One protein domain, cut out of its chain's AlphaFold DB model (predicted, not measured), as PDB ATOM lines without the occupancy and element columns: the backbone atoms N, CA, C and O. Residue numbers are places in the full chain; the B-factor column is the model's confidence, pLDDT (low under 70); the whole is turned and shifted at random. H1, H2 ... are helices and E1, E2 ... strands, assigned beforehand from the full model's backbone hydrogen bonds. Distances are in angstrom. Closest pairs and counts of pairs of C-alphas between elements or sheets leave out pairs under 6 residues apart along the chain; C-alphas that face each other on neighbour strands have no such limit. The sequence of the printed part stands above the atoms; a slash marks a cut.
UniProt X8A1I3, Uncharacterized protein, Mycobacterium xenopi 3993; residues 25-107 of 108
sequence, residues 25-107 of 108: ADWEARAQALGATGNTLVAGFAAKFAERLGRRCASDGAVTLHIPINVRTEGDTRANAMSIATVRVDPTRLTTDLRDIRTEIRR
ATOM      1  N   ALA A  25     -22.048 -41.920 -22.980       97.69
ATOM      2  CA  ALA A  25     -22.186 -43.297 -22.532       97.69
ATOM      3  C   ALA A  25     -20.994 -44.137 -23.004       97.69
ATOM      4  O   ALA A  25     -20.426 -44.880 -22.203       97.69
ATOM      5  N   ASP A  26     -20.552 -43.954 -24.250       98.19
ATOM      6  CA  ASP A  26     -19.348 -44.615 -24.770       98.19
ATOM      7  C   ASP A  26     -18.089 -44.190 -24.004       98.19
ATOM      8  O   ASP A  26     -17.234 -45.022 -23.680       98.19
ATOM      9  N   TRP A  27     -17.977 -42.899 -23.676       97.62
ATOM     10  CA  TRP A  27     -16.857 -42.368 -22.902       97.62
ATOM     11  C   TRP A  27     -16.775 -42.996 -21.510       97.62
ATOM     12  O   TRP A  27     -15.716 -43.486 -21.109       97.62
ATOM     13  N   GLU A  28     -17.892 -43.034 -20.781       97.69
ATOM     14  CA  GLU A  28     -17.914 -43.620 -19.442       97.69
ATOM     15  C   GLU A  28     -17.764 -45.139 -19.465       97.69
ATOM     16  O   GLU A  28     -16.999 -45.686 -18.668       97.69
ATOM     17  N   ALA A  29     -18.397 -45.832 -20.414       97.94
ATOM     18  CA  ALA A  29     -18.195 -47.266 -20.598       97.94
ATOM     19  C   ALA A  29     -16.714 -47.583 -20.851       97.94
ATOM     20  O   ALA A  29     -16.156 -48.512 -20.256       97.94
ATOM     21  N   ARG A  30     -16.033 -46.773 -21.674       97.50
ATOM     22  CA  ARG A  30     -14.601 -46.939 -21.928       97.50
ATOM     23  C   ARG A  30     -13.759 -46.661 -20.688       97.50
ATOM     24  O   ARG A  30     -12.814 -47.408 -20.430       97.50
ATOM     25  N   ALA A  31     -14.076 -45.617 -19.930       96.62
ATOM     26  CA  ALA A  31     -13.363 -45.300 -18.699       96.62
ATOM     27  C   ALA A  31     -13.477 -46.447 -17.683       96.62
ATOM     28  O   ALA A  31     -12.460 -46.900 -17.151       96.62
ATOM     29  N   GLN A  32     -14.687 -46.978 -17.489       96.12
ATOM     30  CA  GLN A  32     -14.950 -48.110 -16.598       96.12
ATOM     31  C   GLN A  32     -14.215 -49.375 -17.044       96.12
ATOM     32  O   GLN A  32     -13.578 -50.029 -16.218       96.12
ATOM     33  N   ALA A  33     -14.221 -49.683 -18.345       96.94
ATOM     34  CA  ALA A  33     -13.487 -50.821 -18.903       96.94
ATOM     35  C   ALA A  33     -11.967 -50.733 -18.661       96.94
ATOM     36  O   ALA A  33     -11.297 -51.758 -18.566       96.94
ATOM     37  N   LEU A  34     -11.424 -49.519 -18.530       96.38
ATOM     38  CA  LEU A  34     -10.020 -49.255 -18.194       96.38
ATOM     39  C   LEU A  34      -9.776 -49.070 -16.682       96.38
ATOM     40  O   LEU A  34      -8.673 -48.703 -16.272       96.38
ATOM     41  N   GLY A  35     -10.788 -49.315 -15.841       94.31
ATOM     42  CA  GLY A  35     -10.695 -49.229 -14.382       94.31
ATOM     43  C   GLY A  35     -10.665 -47.800 -13.830       94.31
ATOM     44  O   GLY A  35     -10.109 -47.570 -12.751       94.31
ATOM     45  N   ALA A  36     -11.238 -46.836 -14.548       94.31
ATOM     46  CA  ALA A  36     -11.128 -45.405 -14.282       94.31
ATOM     47  C   ALA A  36     -12.472 -44.656 -14.414       94.31
ATOM     48  O   ALA A  36     -13.504 -45.256 -14.691       94.31
ATOM     49  N   THR A  37     -12.463 -43.343 -14.154       94.31
ATOM     50  CA  THR A  37     -13.603 -42.436 -14.398       94.31
ATOM     51  C   THR A  37     -13.378 -41.619 -15.670       94.31
ATOM     52  O   THR A  37     -12.234 -41.511 -16.126       94.31
ATOM     53  N   GLY A  38     -14.424 -40.983 -16.211       94.25
ATOM     54  CA  GLY A  38     -14.303 -40.102 -17.376       94.25
ATOM     55  C   GLY A  38     -13.201 -39.039 -17.255       94.25
ATOM     56  O   GLY A  38     -12.428 -38.854 -18.193       94.25
ATOM     57  N   ASN A  39     -13.038 -38.406 -16.088       92.00
ATOM     58  CA  ASN A  39     -11.967 -37.421 -15.858       92.00
ATOM     59  C   ASN A  39     -10.565 -38.038 -15.976       92.00
ATOM     60  O   ASN A  39      -9.657 -37.444 -16.555       92.00
ATOM     61  N   THR A  40     -10.372 -39.245 -15.445       93.31
ATOM     62  CA  THR A  40      -9.101 -39.964 -15.589       93.31
ATOM     63  C   THR A  40      -8.865 -40.377 -17.044       93.31
ATOM     64  O   THR A  40      -7.728 -40.316 -17.513       93.31
ATOM     65  N   LEU A  41      -9.919 -40.744 -17.781       95.94
ATOM     66  CA  LEU A  41      -9.818 -41.037 -19.211       95.94
ATOM     67  C   LEU A  41      -9.387 -39.802 -20.017       95.94
ATOM     68  O   LEU A  41      -8.571 -39.952 -20.923       95.94
ATOM     69  N   VAL A  42      -9.823 -38.588 -19.652       95.12
ATOM     70  CA  VAL A  42      -9.342 -37.338 -20.281       95.12
ATOM     71  C   VAL A  42      -7.833 -37.186 -20.097       95.12
ATOM     72  O   VAL A  42      -7.118 -36.921 -21.062       95.12
ATOM     73  N   ALA A  43      -7.326 -37.401 -18.881       94.38
ATOM     74  CA  ALA A  43      -5.890 -37.330 -18.615       94.38
ATOM     75  C   ALA A  43      -5.109 -38.406 -19.394       94.38
ATOM     76  O   ALA A  43      -4.088 -38.106 -20.011       94.38
ATOM     77  N   GLY A  44      -5.621 -39.641 -19.440       95.56
ATOM     78  CA  GLY A  44      -5.026 -40.724 -20.224       95.56
ATOM     79  C   GLY A  44      -5.006 -40.423 -21.727       95.56
ATOM     80  O   GLY A  44      -3.987 -40.622 -22.393       95.56
ATOM     81  N   PHE A  45      -6.102 -39.875 -22.258       95.62
ATOM     82  CA  PHE A  45      -6.193 -39.415 -23.640       95.62
ATOM     83  C   PHE A  45      -5.169 -38.313 -23.928       95.62
ATOM     84  O   PHE A  45      -4.409 -38.434 -24.888       95.62
ATOM     85  N   ALA A  46      -5.098 -37.279 -23.085       95.50
ATOM     86  CA  ALA A  46      -4.158 -36.172 -23.245       95.50
ATOM     87  C   ALA A  46      -2.700 -36.655 -23.231       95.50
ATOM     88  O   ALA A  46      -1.918 -36.269 -24.101       95.50
ATOM     89  N   ALA A  47      -2.342 -37.556 -22.309       95.94
ATOM     90  CA  ALA A  47      -1.004 -38.138 -22.258       95.94
ATOM     91  C   ALA A  47      -0.679 -38.966 -23.510       95.94
ATOM     92  O   ALA A  47       0.400 -38.818 -24.085       95.94
ATOM     93  N   LYS A  48      -1.617 -39.794 -23.990       96.25
ATOM     94  CA  LYS A  48      -1.406 -40.588 -25.211       96.25
ATOM     95  C   LYS A  48      -1.341 -39.722 -26.469       96.25
ATOM     96  O   LYS A  48      -0.590 -40.019 -27.396       96.25
ATOM     97  N   PHE A  49      -2.111 -38.642 -26.508       95.44
ATOM     98  CA  PHE A  49      -2.059 -37.667 -27.588       95.44
ATOM     99  C   PHE A  49      -0.712 -36.936 -27.605       95.44
ATOM    100  O   PHE A  49      -0.052 -36.895 -28.641       95.44
ATOM    101  N   ALA A  50      -0.251 -36.455 -26.450       95.62
ATOM    102  CA  ALA A  50       1.062 -35.838 -26.294       95.62
ATOM    103  C   ALA A  50       2.200 -36.787 -26.705       95.62
ATOM    104  O   ALA A  50       3.102 -36.375 -27.435       95.62
ATOM    105  N   GLU A  51       2.129 -38.068 -26.327       96.25
ATOM    106  CA  GLU A  51       3.071 -39.087 -26.796       96.25
ATOM    107  C   GLU A  51       3.129 -39.147 -28.329       96.25
ATOM    108  O   GLU A  51       4.219 -39.110 -28.905       96.25
ATOM    109  N   ARG A  52       1.970 -39.219 -28.998       95.50
ATOM    110  CA  ARG A  52       1.890 -39.285 -30.468       95.50
ATOM    111  C   ARG A  52       2.402 -38.022 -31.153       95.50
ATOM    112  O   ARG A  52       2.880 -38.104 -32.278       95.50
ATOM    113  N   LEU A  53       2.346 -36.882 -30.471       95.31
ATOM    114  CA  LEU A  53       2.957 -35.630 -30.916       95.31
ATOM    115  C   LEU A  53       4.461 -35.537 -30.599       95.31
ATOM    116  O   LEU A  53       5.066 -34.491 -30.830       95.31
ATOM    117  N   GLY A  54       5.071 -36.584 -30.034       95.62
ATOM    118  CA  GLY A  54       6.488 -36.599 -29.665       95.62
ATOM    119  C   GLY A  54       6.817 -35.795 -28.405       95.62
ATOM    120  O   GLY A  54       7.980 -35.492 -28.156       95.62
ATOM    121  N   ARG A  55       5.820 -35.443 -27.584       95.25
ATOM    122  CA  ARG A  55       5.973 -34.612 -26.374       95.25
ATOM    123  C   ARG A  55       6.328 -35.443 -25.136       95.25
ATOM    124  O   ARG A  55       5.698 -35.307 -24.089       95.25
ATOM    125  N   ARG A  56       7.322 -36.321 -25.265       96.06
ATOM    126  CA  ARG A  56       7.846 -37.140 -24.163       96.06
ATOM    127  C   ARG A  56       9.095 -36.513 -23.554       96.06
ATOM    128  O   ARG A  56       9.891 -35.892 -24.253       96.06
ATOM    129  N   CYS A  57       9.280 -36.728 -22.258       94.44
ATOM    130  CA  CYS A  57      10.524 -36.430 -21.569       94.44
ATOM    131  C   CYS A  57      11.656 -37.298 -22.139       94.44
ATOM    132  O   CYS A  57      11.504 -38.512 -22.277       94.44
ATOM    133  N   ALA A  58      12.793 -36.688 -22.474       92.44
ATOM    134  CA  ALA A  58      13.905 -37.400 -23.105       92.44
ATOM    135  C   ALA A  58      14.613 -38.383 -22.157       92.44
ATOM    136  O   ALA A  58      15.191 -39.360 -22.625       92.44
ATOM    137  N   SER A  59      14.579 -38.137 -20.843       93.81
ATOM    138  CA  SER A  59      15.292 -38.965 -19.863       93.81
ATOM    139  C   SER A  59      14.579 -40.278 -19.544       93.81
ATOM    140  O   SER A  59      15.245 -41.278 -19.303       93.81
ATOM    141  N   ASP A  60      13.245 -40.281 -19.512       91.38
ATOM    142  CA  ASP A  60      12.455 -41.420 -19.026       91.38
ATOM    143  C   ASP A  60      11.191 -41.720 -19.847       91.38
ATOM    144  O   ASP A  60      10.446 -42.639 -19.518       91.38
ATOM    145  N   GLY A  61      10.930 -40.971 -20.921       93.19
ATOM    146  CA  GLY A  61       9.787 -41.197 -21.805       93.19
ATOM    147  C   GLY A  61       8.430 -40.789 -21.224       93.19
ATOM    148  O   GLY A  61       7.421 -40.924 -21.920       93.19
ATOM    149  N   ALA A  62       8.384 -40.264 -19.995       94.56
ATOM    150  CA  ALA A  62       7.141 -39.849 -19.358       94.56
ATOM    151  C   ALA A  62       6.533 -38.616 -20.043       94.56
ATOM    152  O   ALA A  62       7.224 -37.804 -20.665       94.56
ATOM    153  N   VAL A  63       5.222 -38.448 -19.889       95.88
ATOM    154  CA  VAL A  63       4.495 -37.236 -20.270       95.88
ATOM    155  C   VAL A  63       4.087 -36.489 -19.007       95.88
ATOM    156  O   VAL A  63       3.498 -37.071 -18.099       95.88
ATOM    157  N   THR A  64       4.370 -35.189 -18.961       94.62
ATOM    158  CA  THR A  64       3.924 -34.313 -17.873       94.62
ATOM    159  C   THR A  64       2.591 -33.674 -18.236       94.62
ATOM    160  O   THR A  64       2.477 -33.005 -19.264       94.62
ATOM    161  N   LEU A  65       1.589 -33.852 -17.379       94.38
ATOM    162  CA  LEU A  65       0.292 -33.193 -17.474       94.38
ATOM    163  C   LEU A  65       0.167 -32.131 -16.384       94.38
ATOM    164  O   LEU A  65       0.454 -32.399 -15.219       94.38
ATOM    165  N   HIS A  66      -0.317 -30.948 -16.761       93.88
ATOM    166  CA  HIS A  66      -0.781 -29.929 -15.824       93.88
ATOM    167  C   HIS A  66      -2.303 -29.960 -15.803       93.88
ATOM    168  O   HIS A  66      -2.947 -29.668 -16.810       93.88
ATOM    169  N   ILE A  67      -2.867 -30.350 -14.666       90.69
ATOM    170  CA  ILE A  67      -4.305 -30.527 -14.495       90.69
ATOM    171  C   ILE A  67      -4.794 -29.435 -13.549       90.69
ATOM    172  O   ILE A  67      -4.456 -29.464 -12.364       90.69
ATOM    173  N   PRO A  68      -5.572 -28.462 -14.043       90.62
ATOM    174  CA  PRO A  68      -6.169 -27.463 -13.180       90.62
ATOM    175  C   PRO A  68      -7.267 -28.096 -12.315       90.62
ATOM    176  O   PRO A  68      -8.144 -28.799 -12.818       90.62
ATOM    177  N   ILE A  69      -7.216 -27.847 -11.009       88.38
ATOM    178  CA  ILE A  69      -8.141 -28.380 -10.007       88.38
ATOM    179  C   ILE A  69      -8.899 -27.218  -9.384       88.38
ATOM    180  O   ILE A  69      -8.304 -26.281  -8.853       88.38
ATOM    181  N   ASN A  70     -10.227 -27.293  -9.421       89.56
ATOM    182  CA  ASN A  70     -11.078 -26.350  -8.711       89.56
ATOM    183  C   ASN A  70     -10.947 -26.574  -7.197       89.56
ATOM    184  O   ASN A  70     -11.241 -27.666  -6.716       89.56
ATOM    185  N   VAL A  71     -10.540 -25.540  -6.460       91.94
ATOM    186  CA  VAL A  71     -10.413 -25.580  -4.991       91.94
ATOM    187  C   VAL A  71     -11.465 -24.713  -4.295       91.94
ATOM    188  O   VAL A  71     -11.325 -24.399  -3.116       91.94
ATOM    189  N   ARG A  72     -12.513 -24.304  -5.021       93.56
ATOM    190  CA  ARG A  72     -13.659 -23.608  -4.429       93.56
ATOM    191  C   ARG A  72     -14.372 -24.510  -3.437       93.56
ATOM    192  O   ARG A  72     -14.666 -25.667  -3.733       93.56
ATOM    193  N   THR A  73     -14.713 -23.930  -2.298       93.75
ATOM    194  CA  THR A  73     -15.672 -24.490  -1.349       93.75
ATOM    195  C   THR A  73     -17.021 -23.794  -1.505       93.75
ATOM    196  O   THR A  73     -17.150 -22.817  -2.247       93.75
ATOM    197  N   GLU A  74     -18.045 -24.289  -0.815       94.56
ATOM    198  CA  GLU A  74     -19.359 -23.647  -0.809       94.56
ATOM    199  C   GLU A  74     -19.247 -22.176  -0.373       94.56
ATOM    200  O   GLU A  74     -18.549 -21.851   0.588       94.56
ATOM    201  N   GLY A  75     -19.879 -21.278  -1.134       94.50
ATOM    202  CA  GLY A  75     -19.824 -19.832  -0.901       94.50
ATOM    203  C   GLY A  75     -18.543 -19.123  -1.368       94.50
ATOM    204  O   GLY A  75     -18.462 -17.904  -1.232       94.50
ATOM    205  N   ASP A  76     -17.556 -19.822  -1.941       92.50
ATOM    206  CA  ASP A  76     -16.333 -19.190  -2.459       92.50
ATOM    207  C   ASP A  76     -16.597 -18.436  -3.777       92.50
ATOM    208  O   ASP A  76     -16.802 -19.031  -4.838       92.50
ATOM    209  N   THR A  77     -16.563 -17.103  -3.708       93.62
ATOM    210  CA  THR A  77     -16.826 -16.186  -4.830       93.62
ATOM    211  C   THR A  77     -15.562 -15.662  -5.509       93.62
ATOM    212  O   THR A  77     -15.646 -14.796  -6.386       93.62
ATOM    213  N   ARG A  78     -14.371 -16.162  -5.149       94.88
ATOM    214  CA  ARG A  78     -13.122 -15.720  -5.784       94.88
ATOM    215  C   ARG A  78     -13.150 -15.992  -7.290       94.88
ATOM    216  O   ARG A  78     -13.521 -17.078  -7.749       94.88
ATOM    217  N   ALA A  79     -12.673 -15.016  -8.064       88.00
ATOM    218  CA  ALA A  79     -12.594 -15.104  -9.523       88.00
ATOM    219  C   ALA A  79     -11.698 -16.264  -9.989       88.00
ATOM    220  O   ALA A  79     -12.047 -16.995 -10.915       88.00
ATOM    221  N   ASN A  80     -10.583 -16.496  -9.292       88.19
ATOM    222  CA  ASN A  80      -9.705 -17.636  -9.518       88.19
ATOM    223  C   ASN A  80      -9.418 -18.350  -8.191       88.19
ATOM    224  O   ASN A  80      -8.760 -17.805  -7.308       88.19
ATOM    225  N   ALA A  81      -9.934 -19.567  -8.063       89.81
ATOM    226  CA  ALA A  81      -9.717 -20.459  -6.932       89.81
ATOM    227  C   ALA A  81      -9.379 -21.840  -7.495       89.81
ATOM    228  O   ALA A  81     -10.221 -22.735  -7.592       89.81
ATOM    229  N   MET A  82      -8.135 -21.961  -7.949       92.44
ATOM    230  CA  MET A  82      -7.635 -23.120  -8.670       92.44
ATOM    231  C   MET A  82      -6.212 -23.442  -8.225       92.44
ATOM    232  O   MET A  82      -5.402 -22.536  -8.033       92.44
ATOM    233  N   SER A  83      -5.907 -24.727  -8.093       89.88
ATOM    234  CA  SER A  83      -4.535 -25.233  -8.033       89.88
ATOM    235  C   SER A  83      -4.207 -25.975  -9.329       89.88
ATOM    236  O   SER A  83      -5.095 -26.277 -10.125       89.88
ATOM    237  N   ILE A  84      -2.929 -26.245  -9.582       90.19
ATOM    238  CA  ILE A  84      -2.497 -27.057 -10.724       90.19
ATOM    239  C   ILE A  84      -1.772 -28.272 -10.166       90.19
ATOM    240  O   ILE A  84      -0.739 -28.124  -9.517       90.19
ATOM    241  N   ALA A  85      -2.305 -29.461 -10.430       89.00
ATOM    242  CA  ALA A  85      -1.585 -30.701 -10.188       89.00
ATOM    243  C   ALA A  85      -0.650 -30.992 -11.362       89.00
ATOM    244  O   ALA A  85      -1.055 -30.924 -12.526       89.00
ATOM    245  N   THR A  86       0.589 -31.353 -11.042       91.56
ATOM    246  CA  THR A  86       1.583 -31.797 -12.019       91.56
ATOM    247  C   THR A  86       1.727 -33.303 -11.914       91.56
ATOM    248  O   THR A  86       2.245 -33.815 -10.927       91.56
ATOM    249  N   VAL A  87       1.281 -34.014 -12.945       90.31
ATOM    250  CA  VAL A  87       1.273 -35.478 -12.966       90.31
ATOM    251  C   VAL A  87       2.240 -35.966 -14.030       90.31
ATOM    252  O   VAL A  87       2.149 -35.562 -15.189       90.31
ATOM    253  N   ARG A  88       3.161 -36.853 -13.650       92.19
ATOM    254  CA  ARG A  88       4.037 -37.546 -14.602       92.19
ATOM    255  C   ARG A  88       3.432 -38.902 -14.930       92.19
ATOM    256  O   ARG A  88       3.157 -39.688 -14.030       92.19
ATOM    257  N   VAL A  89       3.226 -39.165 -16.211       92.44
ATOM    258  CA  VAL A  89       2.485 -40.333 -16.691       92.44
ATOM    259  C   VAL A  89       3.361 -41.146 -17.634       92.44
ATOM    260  O   VAL A  89       3.898 -40.601 -18.596       92.44
ATOM    261  N   ASP A  90       3.462 -42.455 -17.402       92.56
ATOM    262  CA  ASP A  90       3.969 -43.395 -18.406       92.56
ATOM    263  C   ASP A  90       2.873 -43.650 -19.466       92.56
ATOM    264  O   ASP A  90       1.816 -44.206 -19.140       92.56
ATOM    265  N   PRO A  91       3.075 -43.257 -20.741       93.06
ATOM    266  CA  PRO A  91       2.053 -43.389 -21.776       93.06
ATOM    267  C   PRO A  91       1.876 -44.821 -22.310       93.06
ATOM    268  O   PRO A  91       0.953 -45.083 -23.096       93.06
ATOM    269  N   THR A  92       2.738 -45.760 -21.913       91.56
ATOM    270  CA  THR A  92       2.832 -47.095 -22.520       91.56
ATOM    271  C   THR A  92       1.566 -47.921 -22.305       91.56
ATOM    272  O   THR A  92       1.089 -48.574 -23.232       91.56
ATOM    273  N   ARG A  93       0.975 -47.858 -21.104       90.00
ATOM    274  CA  ARG A  93      -0.149 -48.727 -20.697       90.00
ATOM    275  C   ARG A  93      -1.526 -48.068 -20.742       90.00
ATOM    276  O   ARG A  93      -2.527 -48.733 -20.489       90.00
ATOM    277  N   LEU A  94      -1.608 -46.797 -21.131       92.25
ATOM    278  CA  LEU A  94      -2.844 -46.008 -21.026       92.25
ATOM    279  C   LEU A  94      -4.006 -46.517 -21.889       92.25
ATOM    280  O   LEU A  94      -5.158 -46.175 -21.645       92.25
ATOM    281  N   THR A  95      -3.736 -47.332 -22.911       92.50
ATOM    282  CA  THR A  95      -4.789 -47.928 -23.748       92.50
ATOM    283  C   THR A  95      -5.391 -49.197 -23.152       92.50
ATOM    284  O   THR A  95      -6.405 -49.671 -23.667       92.50
ATOM    285  N   THR A  96      -4.771 -49.749 -22.108       93.38
ATOM    286  CA  THR A  96      -5.144 -51.026 -21.482       93.38
ATOM    287  C   THR A  96      -5.463 -50.896 -19.995       93.38
ATOM    288  O   THR A  96      -6.245 -51.692 -19.491       93.38
ATOM    289  N   ASP A  97      -4.886 -49.917 -19.294       92.19
ATOM    290  CA  ASP A  97      -5.097 -49.707 -17.860       92.19
ATOM    291  C   ASP A  97      -4.881 -48.234 -17.481       92.19
ATOM    292  O   ASP A  97      -3.881 -47.625 -17.865       92.19
ATOM    293  N   LEU A  98      -5.816 -47.664 -16.719       93.44
ATOM    294  CA  LEU A  98      -5.758 -46.286 -16.225       93.44
ATOM    295  C   LEU A  98      -5.733 -46.191 -14.689       93.44
ATOM    296  O   LEU A  98      -5.866 -45.101 -14.125       93.44
ATOM    297  N   ARG A  99      -5.563 -47.304 -13.972       88.62
ATOM    298  CA  ARG A  99      -5.593 -47.308 -12.501       88.62
ATOM    299  C   ARG A  99      -4.414 -46.560 -11.875       88.62
ATOM    300  O   ARG A  99      -4.606 -45.882 -10.862       88.62
ATOM    301  N   ASP A 100      -3.242 -46.617 -12.500       85.06
ATOM    302  CA  ASP A 100      -2.036 -45.936 -12.014       85.06
ATOM    303  C   ASP A 100      -2.192 -44.415 -12.111       85.06
ATOM    304  O   ASP A 100      -2.076 -43.707 -11.111       85.06
ATOM    305  N   ILE A 101      -2.598 -43.907 -13.280       86.00
ATOM    306  CA  ILE A 101      -2.848 -42.472 -13.472       86.00
ATOM    307  C   ILE A 101      -3.987 -41.966 -12.573       86.00
ATOM    308  O   ILE A 101      -3.901 -40.865 -12.036       86.00
ATOM    309  N   ARG A 102      -5.030 -42.774 -12.330       81.50
ATOM    310  CA  ARG A 102      -6.094 -42.428 -11.372       81.50
ATOM    311  C   ARG A 102      -5.544 -42.198  -9.967       81.50
ATOM    312  O   ARG A 102      -6.037 -41.325  -9.255       81.50
ATOM    313  N   THR A 103      -4.573 -43.013  -9.564       82.75
ATOM    314  CA  THR A 103      -3.945 -42.932  -8.243       82.75
ATOM    315  C   THR A 103      -3.068 -41.691  -8.144       82.75
ATOM    316  O   THR A 103      -3.175 -40.966  -7.161       82.75
ATOM    317  N   GLU A 104      -2.288 -41.395  -9.182       78.88
ATOM    318  CA  GLU A 104      -1.431 -40.206  -9.225       78.88
ATOM    319  C   GLU A 104      -2.235 -38.897  -9.252       78.88
ATOM    320  O   GLU A 104      -1.919 -37.971  -8.518       78.88
ATOM    321  N   ILE A 105      -3.346 -38.832  -9.996       79.31
ATOM    322  CA  ILE A 105      -4.234 -37.649 -10.001       79.31
ATOM    323  C   ILE A 105      -4.881 -37.411  -8.625       79.31
ATOM    324  O   ILE A 105      -5.212 -36.281  -8.275       79.31
ATOM    325  N   ARG A 106      -5.086 -38.472  -7.835       74.00
ATOM    326  CA  ARG A 106      -5.686 -38.398  -6.493       74.00
ATOM    327  C   ARG A 106      -4.692 -38.058  -5.385       74.00
ATOM    328  O   ARG A 106      -5.122 -37.993  -4.237       74.00
ATOM    329  N   ARG A 107      -3.408 -37.877  -5.698       62.00
ATOM    330  CA  ARG A 107      -2.384 -37.419  -4.754       62.00
ATOM    331  C   ARG A 107      -2.227 -35.898  -4.908       62.00
ATOM    332  O   ARG A 107      -1.463 -35.479  -5.774       62.00
TER     333      ARG A 107
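This is residues 25 to 107 of the 108 residues of an uncharacterized protein of Mycobacterium xenopi 3993 (UniProt X8A1I3). A long two-stranded hairpin, E1 and E2, has helices H2 and H3 packed at the end where E1 begins and E2 ends, while at its other end the tip of its loop, residues 74 to 79, sticks out free. H2 and H3 are about perpendicular to each other, and H1 makes a corner with the first residues of H2, farther out from the hairpin. The 83 printed residues hold three named helices and two named strands in the order H1, H2, E1, E2, H3; the sheet E1 - E2 is antiparallel and the class is mixed, helices and strands. The whole is only just loose, close to compact, with a radius of gyration of the C-alphas of 14.3 A and spans of 41 by 34 by 21 A.

E1, residues 63 to 70, and E2, residues 82 to 89, are antiparallel neighbours at 155 degrees and form a hairpin; N 63 and O 89 are 2.8 A apart and N 83 and O 69 3.0 A, both within hydrogen-bond range. The closest C-alphas of H2, residues 38 to 52, and E1 are those of Ala 47 and Val 63, 5.9 A apart. For H3, residues 99 to 105, and E2 they are those of Val 89 and Ile 101, 6.6 A apart. H3 and E1 are only just apart, at 8.4 A. H2 touches H3 with its residues 40 to 44 alone, about perpendicular at 85 degrees, closest at the C-alphas of Thr 40 and Arg 102, 5.7 A. H1, residues 25 to 33, touches residues 38 to 41 alone of H2, about perpendicular at 82 degrees, closest at the C-alphas of Ala 31 and Gly 38, 5.4 A. H1 is apart from E1, E2 and H3. In H1, H2 and H3 every O i to N i+4 pair is within hydrogen-bond range.

From first to last C-alpha, E1 measures 22.2 A, E2 21.5 A, H2 20.8 A, H1 12.1 A and H3 10.1 A. E1 begins at C-alpha 63 (4.495, -37.236, -20.270), H1 at C-alpha 25 (-22.186, -43.297, -22.532), and H3 ends at C-alpha 105 (-4.234, -37.649, -10.001).

The two C-alphas farthest apart, those of Ser 59 and Gly 75, are 44.3 A apart. The printed part has no cut; the link E1 to E2, 11 residues, is long. The mean pLDDT of the printed part is 92.2, and residue 107 alone is under 70.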